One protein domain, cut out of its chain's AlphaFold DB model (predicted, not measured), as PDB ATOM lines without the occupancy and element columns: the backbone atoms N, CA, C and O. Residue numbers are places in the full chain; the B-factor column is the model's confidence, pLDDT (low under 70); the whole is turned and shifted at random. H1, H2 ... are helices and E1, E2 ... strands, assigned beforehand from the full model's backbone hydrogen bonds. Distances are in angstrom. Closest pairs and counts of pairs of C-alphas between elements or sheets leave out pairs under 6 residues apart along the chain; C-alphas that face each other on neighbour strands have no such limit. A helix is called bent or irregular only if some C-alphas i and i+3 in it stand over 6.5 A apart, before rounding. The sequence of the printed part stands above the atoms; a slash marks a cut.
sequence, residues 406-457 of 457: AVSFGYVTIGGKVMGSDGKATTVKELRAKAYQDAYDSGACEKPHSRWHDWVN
ATOM      1  N   ALA A 406     135.215 123.812 113.523       87.38
ATOM      2  CA  ALA A 406     135.693 122.470 113.800       87.38
ATOM      3  C   ALA A 406     136.622 122.525 115.012       87.38
ATOM      4  O   ALA A 406     137.780 122.917 114.898       87.38
ATOM      5  N   VAL A 407     136.108 122.133 116.178       91.56
ATOM      6  CA  VAL A 407     136.894 122.088 117.415       91.56
ATOM      7  C   VAL A 407     137.420 120.671 117.628       91.56
ATOM      8  O   VAL A 407     136.648 119.724 117.794       91.56
ATOM      9  N   SER A 408     138.744 120.518 117.618       88.50
ATOM     10  CA  SER A 408     139.417 119.299 118.071       88.50
ATOM     11  C   SER A 408     139.703 119.398 119.565       88.50
ATOM     12  O   SER A 408     140.294 120.382 120.005       88.50
ATOM     13  N   PHE A 409     139.340 118.374 120.333       90.06
ATOM     14  CA  PHE A 409     139.685 118.272 121.750       90.06
ATOM     15  C   PHE A 409     140.334 116.915 122.032       90.06
ATOM     16  O   PHE A 409     139.958 115.900 121.442       90.06
ATOM     17  N   GLY A 410     141.333 116.913 122.913       90.25
ATOM     18  CA  GLY A 410     141.965 115.707 123.442       90.25
ATOM     19  C   GLY A 410     141.467 115.432 124.857       90.25
ATOM     20  O   GLY A 410     141.137 116.361 125.590       90.25
ATOM     21  N   TYR A 411     141.402 114.160 125.240       91.94
ATOM     22  CA  TYR A 411     141.081 113.759 126.605       91.94
ATOM     23  C   TYR A 411     141.896 112.537 127.011       91.94
ATOM     24  O   TYR A 411     142.315 111.748 126.164       91.94
ATOM     25  N   VAL A 412     142.107 112.389 128.317       91.19
ATOM     26  CA  VAL A 412     142.775 111.229 128.911       91.19
ATOM     27  C   VAL A 412     141.746 110.441 129.709       91.19
ATOM     28  O   VAL A 412     140.933 111.009 130.444       91.19
ATOM     29  N   THR A 413     141.765 109.123 129.543       93.81
ATOM     30  CA  THR A 413     140.966 108.198 130.344       93.81
ATOM     31  C   THR A 413     141.821 107.590 131.442       93.81
ATOM     32  O   THR A 413     142.872 107.031 131.143       93.81
ATOM     33  N   ILE A 414     141.349 107.639 132.685       93.00
ATOM     34  CA  ILE A 414     141.962 106.947 133.825       93.00
ATOM     35  C   ILE A 414     140.922 105.960 134.356       93.00
ATOM     36  O   ILE A 414     139.802 106.356 134.686       93.00
ATOM     37  N   GLY A 415     141.240 104.662 134.360       93.94
ATOM     38  CA  GLY A 415     140.305 103.613 134.793       93.94
ATOM     39  C   GLY A 415     139.004 103.563 133.976       93.94
ATOM     40  O   GLY A 415     137.925 103.366 134.531       93.94
ATOM     41  N   GLY A 416     139.079 103.833 132.668       93.38
ATOM     42  CA  GLY A 416     137.917 103.841 131.767       93.38
ATOM     43  C   GLY A 416     136.976 105.043 131.922       93.38
ATOM     44  O   GLY A 416     135.964 105.117 131.226       93.38
ATOM     45  N   LYS A 417     137.300 106.004 132.795       93.38
ATOM     46  CA  LYS A 417     136.556 107.261 132.941       93.38
ATOM     47  C   LYS A 417     137.335 108.395 132.300       93.38
ATOM     48  O   LYS A 417     138.546 108.504 132.469       93.38
ATOM     49  N   VAL A 418     136.631 109.235 131.554       94.50
ATOM     50  CA  VAL A 418     137.201 110.444 130.968       94.50
ATOM     51  C   VAL A 418     137.283 111.501 132.062       94.50
ATOM     52  O   VAL A 418     136.290 111.783 132.729       94.50
ATOM     53  N   MET A 419     138.475 112.044 132.288       92.19
ATOM     54  CA  MET A 419     138.696 113.014 133.357       92.19
ATOM     55  C   MET A 419     138.661 114.427 132.781       92.19
ATOM     56  O   MET A 419     139.327 114.723 131.788       92.19
ATOM     57  N   GLY A 420     137.847 115.285 133.391       90.44
ATOM     58  CA  GLY A 420     137.811 116.709 133.093       90.44
ATOM     59  C   GLY A 420     139.070 117.420 133.586       90.44
ATOM     60  O   GLY A 420     139.859 116.879 134.360       90.44
ATOM     61  N   SER A 421     139.242 118.675 133.165       87.44
ATOM     62  CA  SER A 421     140.331 119.548 133.631       87.44
ATOM     63  C   SER A 421     140.316 119.782 135.149       87.44
ATOM     64  O   SER A 421     141.318 120.183 135.725       87.44
ATOM     65  N   ASP A 422     139.170 119.562 135.788       90.75
ATOM     66  CA  ASP A 422     138.934 119.655 137.229       90.75
ATOM     67  C   ASP A 422     139.178 118.329 137.971       90.75
ATOM     68  O   ASP A 422     138.898 118.228 139.165       90.75
ATOM     69  N   GLY A 423     139.657 117.294 137.273       91.19
ATOM     70  CA  GLY A 423     139.851 115.963 137.839       91.19
ATOM     71  C   GLY A 423     138.544 115.239 138.170       91.19
ATOM     72  O   GLY A 423     138.580 114.206 138.836       91.19
ATOM     73  N   LYS A 424     137.382 115.734 137.724       92.69
ATOM     74  CA  LYS A 424     136.115 115.013 137.876       92.69
ATOM     75  C   LYS A 424     135.882 114.103 136.680       92.69
ATOM     76  O   LYS A 424     136.253 114.418 135.550       92.69
ATOM     77  N   ALA A 425     135.238 112.967 136.927       89.62
ATOM     78  CA  ALA A 425     134.771 112.112 135.847       89.62
ATOM     79  C   ALA A 425     133.717 112.882 135.037       89.62
ATOM     80  O   ALA A 425     132.682 113.273 135.573       89.62
ATOM     81  N   THR A 426     133.999 113.102 133.760       93.94
ATOM     82  CA  THR A 426     133.116 113.786 132.812       93.94
ATOM     83  C   THR A 426     132.830 112.862 131.644       93.94
ATOM     84  O   THR A 426     133.558 111.908 131.371       93.94
ATOM     85  N   THR A 427     131.732 113.103 130.944       95.56
ATOM     86  CA  THR A 427     131.443 112.371 129.712       95.56
ATOM     87  C   THR A 427     132.121 113.049 128.519       95.56
ATOM     88  O   THR A 427     132.287 114.267 128.481       95.56
ATOM     89  N   VAL A 428     132.447 112.281 127.471       94.38
ATOM     90  CA  VAL A 428     132.978 112.839 126.205       94.38
ATOM     91  C   VAL A 428     132.042 113.912 125.627       94.38
ATOM     92  O   VAL A 428     132.494 114.873 125.008       94.38
ATOM     93  N   LYS A 429     130.729 113.774 125.848       93.19
ATOM     94  CA  LYS A 429     129.718 114.735 125.394       93.19
ATOM     95  C   LYS A 429     129.838 116.079 126.118       93.19
ATOM     96  O   LYS A 429     129.734 117.113 125.465       93.19
ATOM     97  N   GLU A 430     130.083 116.063 127.425       93.69
ATOM     98  CA  GLU A 430     130.309 117.275 128.221       93.69
ATOM     99  C   GLU A 430     131.624 117.950 127.843       93.69
ATOM    100  O   GLU A 430     131.636 119.159 127.635       93.69
ATOM    101  N   LEU A 431     132.702 117.180 127.647       94.25
ATOM    102  CA  LEU A 431     133.968 117.736 127.162       94.25
ATOM    103  C   LEU A 431     133.829 118.376 125.784       94.25
ATOM    104  O   LEU A 431     134.363 119.456 125.555       94.25
ATOM    105  N   ARG A 432     133.078 117.749 124.876       93.19
ATOM    106  CA  ARG A 432     132.808 118.314 123.552       93.19
ATOM    107  C   ARG A 432     132.007 119.609 123.637       93.19
ATOM    108  O   ARG A 432     132.316 120.555 122.919       93.19
ATOM    109  N   ALA A 433     130.980 119.642 124.486       91.94
ATOM    110  CA  ALA A 433     130.170 120.836 124.698       91.94
ATOM    111  C   ALA A 433     131.006 121.970 125.305       91.94
ATOM    112  O   ALA A 433     130.941 123.094 124.817       91.94
ATOM    113  N   LYS A 434     131.848 121.657 126.297       93.81
ATOM    114  CA  LYS A 434     132.760 122.616 126.925       93.81
ATOM    115  C   LYS A 434     133.803 123.140 125.940       93.81
ATOM    116  O   LYS A 434     133.931 124.342 125.804       93.81
ATOM    117  N   ALA A 435     134.463 122.269 125.177       93.81
ATOM    118  CA  ALA A 435     135.447 122.686 124.177       93.81
ATOM    119  C   ALA A 435     134.834 123.591 123.096       93.81
ATOM    120  O   ALA A 435     135.468 124.543 122.648       93.81
ATOM    121  N   TYR A 436     133.593 123.313 122.683       91.69
ATOM    122  CA  TYR A 436     132.873 124.189 121.763       91.69
ATOM    123  C   TYR A 436     132.536 125.539 122.403       91.69
ATOM    124  O   TYR A 436     132.714 126.572 121.764       91.69
ATOM    125  N   GLN A 437     132.089 125.534 123.661       93.44
ATOM    126  CA  GLN A 437     131.795 126.754 124.409       93.44
ATOM    127  C   GLN A 437     133.055 127.607 124.616       93.44
ATOM    128  O   GLN A 437     133.021 128.793 124.326       93.44
ATOM    129  N   ASP A 438     134.187 127.005 124.985       94.00
ATOM    130  CA  ASP A 438     135.471 127.698 125.148       94.00
ATOM    131  C   ASP A 438     135.957 128.304 123.813       94.00
ATOM    132  O   ASP A 438     136.470 129.426 123.758       94.00
ATOM    133  N   ALA A 439     135.770 127.589 122.699       94.06
ATOM    134  CA  ALA A 439     136.094 128.096 121.366       94.06
ATOM    135  C   ALA A 439     135.156 129.241 120.932       94.06
ATOM    136  O   ALA A 439     135.575 130.166 120.236       94.06
ATOM    137  N   TYR A 440     133.896 129.205 121.364       93.75
ATOM    138  CA  TYR A 440     132.943 130.290 121.162       93.75
ATOM    139  C   TYR A 440     133.287 131.520 122.017       93.75
ATOM    140  O   TYR A 440     133.395 132.623 121.486       93.75
ATOM    141  N   ASP A 441     133.545 131.333 123.311       94.31
ATOM    142  CA  ASP A 441     133.842 132.413 124.258       94.31
ATOM    143  C   ASP A 441     135.186 133.097 123.951       94.31
ATOM    144  O   ASP A 441     135.345 134.296 124.167       94.31
ATOM    145  N   SER A 442     136.141 132.366 123.367       95.19
ATOM    146  CA  SER A 442     137.404 132.932 122.865       95.19
ATOM    147  C   SER A 442     137.276 133.676 121.528       95.19
ATOM    148  O   SER A 442     138.260 134.243 121.048       95.19
ATOM    149  N   GLY A 443     136.096 133.671 120.899       94.38
ATOM    150  CA  GLY A 443     135.872 134.260 119.577       94.38
ATOM    151  C   GLY A 443     136.507 133.475 118.424       94.38
ATOM    152  O   GLY A 443     136.554 133.970 117.299       94.38
ATOM    153  N   ALA A 444     136.997 132.255 118.676       90.44
ATOM    154  CA  ALA A 444     137.491 131.361 117.630       90.44
ATOM    155  C   ALA A 444     136.342 130.744 116.808       90.44
ATOM    156  O   ALA A 444     136.542 130.379 115.649       90.44
ATOM    157  N   CYS A 445     135.143 130.659 117.392       92.81
ATOM    158  CA  CYS A 445     133.919 130.208 116.740       92.81
ATOM    159  C   CYS A 445     132.816 131.277 116.781       92.81
ATOM    160  O   CYS A 445     132.587 131.914 117.804       92.81
ATOM    161  N   GLU A 446     132.065 131.413 115.685       86.44
ATOM    162  CA  GLU A 446     130.833 132.214 115.638       86.44
ATOM    163  C   GLU A 446     129.642 131.471 116.267       86.44
ATOM    164  O   GLU A 446     129.616 130.237 116.333       86.44
ATOM    165  N   LYS A 447     128.619 132.221 116.700       81.44
ATOM    166  CA  LYS A 447     127.417 131.645 117.318       81.44
ATOM    167  C   LYS A 447     126.661 130.815 116.277       81.44
ATOM    168  O   LYS A 447     126.381 131.329 115.194       81.44
ATOM    169  N   PRO A 448     126.209 129.590 116.600       69.19
ATOM    170  CA  PRO A 448     125.485 128.753 115.640       69.19
ATOM    171  C   PRO A 448     124.202 129.409 115.095       69.19
ATOM    172  O   PRO A 448     123.759 129.069 114.003       69.19
ATOM    173  N   HIS A 449     123.618 130.372 115.821       59.84
ATOM    174  CA  HIS A 449     122.385 131.057 115.422       59.84
ATOM    175  C   HIS A 449     122.571 132.405 114.712       59.84
ATOM    176  O   HIS A 449     121.669 132.796 113.977       59.84
ATOM    177  N   SER A 450     123.688 133.122 114.887       58.31
ATOM    178  CA  SER A 450     123.866 134.426 114.214       58.31
ATOM    179  C   SER A 450     124.002 134.248 112.703       58.31
ATOM    180  O   SER A 450     123.409 134.977 111.916       58.31
ATOM    181  N   ARG A 451     124.677 133.173 112.300       56.41
ATOM    182  CA  ARG A 451     125.029 132.910 110.906       56.41
ATOM    183  C   ARG A 451     123.843 132.568 110.001       56.41
ATOM    184  O   ARG A 451     123.918 132.758 108.792       56.41
ATOM    185  N   TRP A 452     122.752 132.056 110.572       50.38
ATOM    186  CA  TRP A 452     121.531 131.777 109.811       50.38
ATOM    187  C   TRP A 452     120.757 133.062 109.496       50.38
ATOM    188  O   TRP A 452     120.142 133.153 108.441       50.38
ATOM    189  N   HIS A 453     120.831 134.068 110.372       48.31
ATOM    190  CA  HIS A 453     120.206 135.369 110.134       48.31
ATOM    191  C   HIS A 453     120.958 136.188 109.077       48.31
ATOM    192  O   HIS A 453     120.306 136.791 108.229       48.31
ATOM    193  N   ASP A 454     122.290 136.120 109.045       55.28
ATOM    194  CA  ASP A 454     123.111 136.808 108.030       55.28
ATOM    195  C   ASP A 454     122.969 136.222 106.614       55.28
ATOM    196  O   ASP A 454     123.408 136.828 105.645       55.28
ATOM    197  N   TRP A 455     122.400 135.020 106.484       53.84
ATOM    198  CA  TRP A 455     122.139 134.376 105.190       53.84
ATOM    199  C   TRP A 455     120.723 134.612 104.662       53.84
ATOM    200  O   TRP A 455     120.466 134.395 103.479       53.84
ATOM    201  N   VAL A 456     119.787 134.943 105.553       54.94
ATOM    202  CA  VAL A 456     118.372 135.152 105.209       54.94
ATOM    203  C   VAL A 456     118.080 136.628 104.931       54.94
ATOM    204  O   VAL A 456     117.140 136.916 104.189       54.94
ATOM    205  N   ASN A 457     118.885 137.533 105.491       43.06
ATOM    206  CA  ASN A 457     118.905 138.958 105.157       43.06
ATOM    207  C   ASN A 457     119.860 139.221 103.991       43.06
ATOM    208  O   ASN A 457     119.538 140.115 103.179       43.06
TER     209      ASN A 457
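What this domain is: This is residues 406 to 457 of the 457 residues of an uncharacterized protein of Streptomyces glauciniger (UniProt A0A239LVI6). One helix, H1, makes the middle of a thin rod, with a small head of short strand pairings round E1 at one end and a short helix, H2, sticking out at the other. The first stretch, residues 406 to 412, runs beside H1 toward the head, where the backbone folds back into E1. The printed part has 52 residues, with one named strand and two named helices in the order E1, H1, H2; E1 pairs with no named strand. The class is mostly helix, though the named elements hold 24 residues, under half of those printed. The whole is only just loose, close to extended, with a radius of gyration of the C-alphas of 14.6 A and spans of 51 by 17 by 15 A.

Where its parts are: The printed part begins at Ala 406, whose C-alpha is at (135.693, 122.470, 113.800). E1, residues 417 to 419, is 6.2 A long from first to last C-alpha. H1, residues 428 to 441, runs 19.7 A from C-alpha 428 at (132.978, 112.839, 126.205) to C-alpha 441 at (133.842, 132.413, 124.258). H2, residues 450 to 456, measures 10.6 A and ends with C-alpha 456 at (118.372, 135.152, 105.209).

How they stand to each other: Residues 413 to 414 pair antiparallel with residues 417 to 418 of E1. Residues 418 to 419 of E1 pair antiparallel with residues 425 to 426. E1 and H1 have 1 pair of C-alphas within 8 A, those of Val 418 and Val 428, 6.8 A apart, while their centres are 15.3 A apart. H1 and H2 are apart, although they follow each other in the chain. E1 and H2 are also apart. In H1 every O i to N i+4 pair is within hydrogen-bond range; in H2 it is 2 of 3. Neither helix is bent.

The domain as a whole: The two C-alphas farthest apart are those of Gly 415 and Asn 457, at 50.8 A, while the first and last printed C-alphas are 25.1 A apart. Residues 449 to 457, of which 450 to 456 belong to H2, stand free. Without them the body has 43 residues and spans 36 by 17 by 13 A. The printed part has no cut, and it ends at residue 457, the chain's last residue. The links from E1 to H1 and from H1 to H2 are short, with 8 residues each. The mean pLDDT of the printed part is 84.9, and residues 448 to 457 are under 70; H2 has a mean of 54.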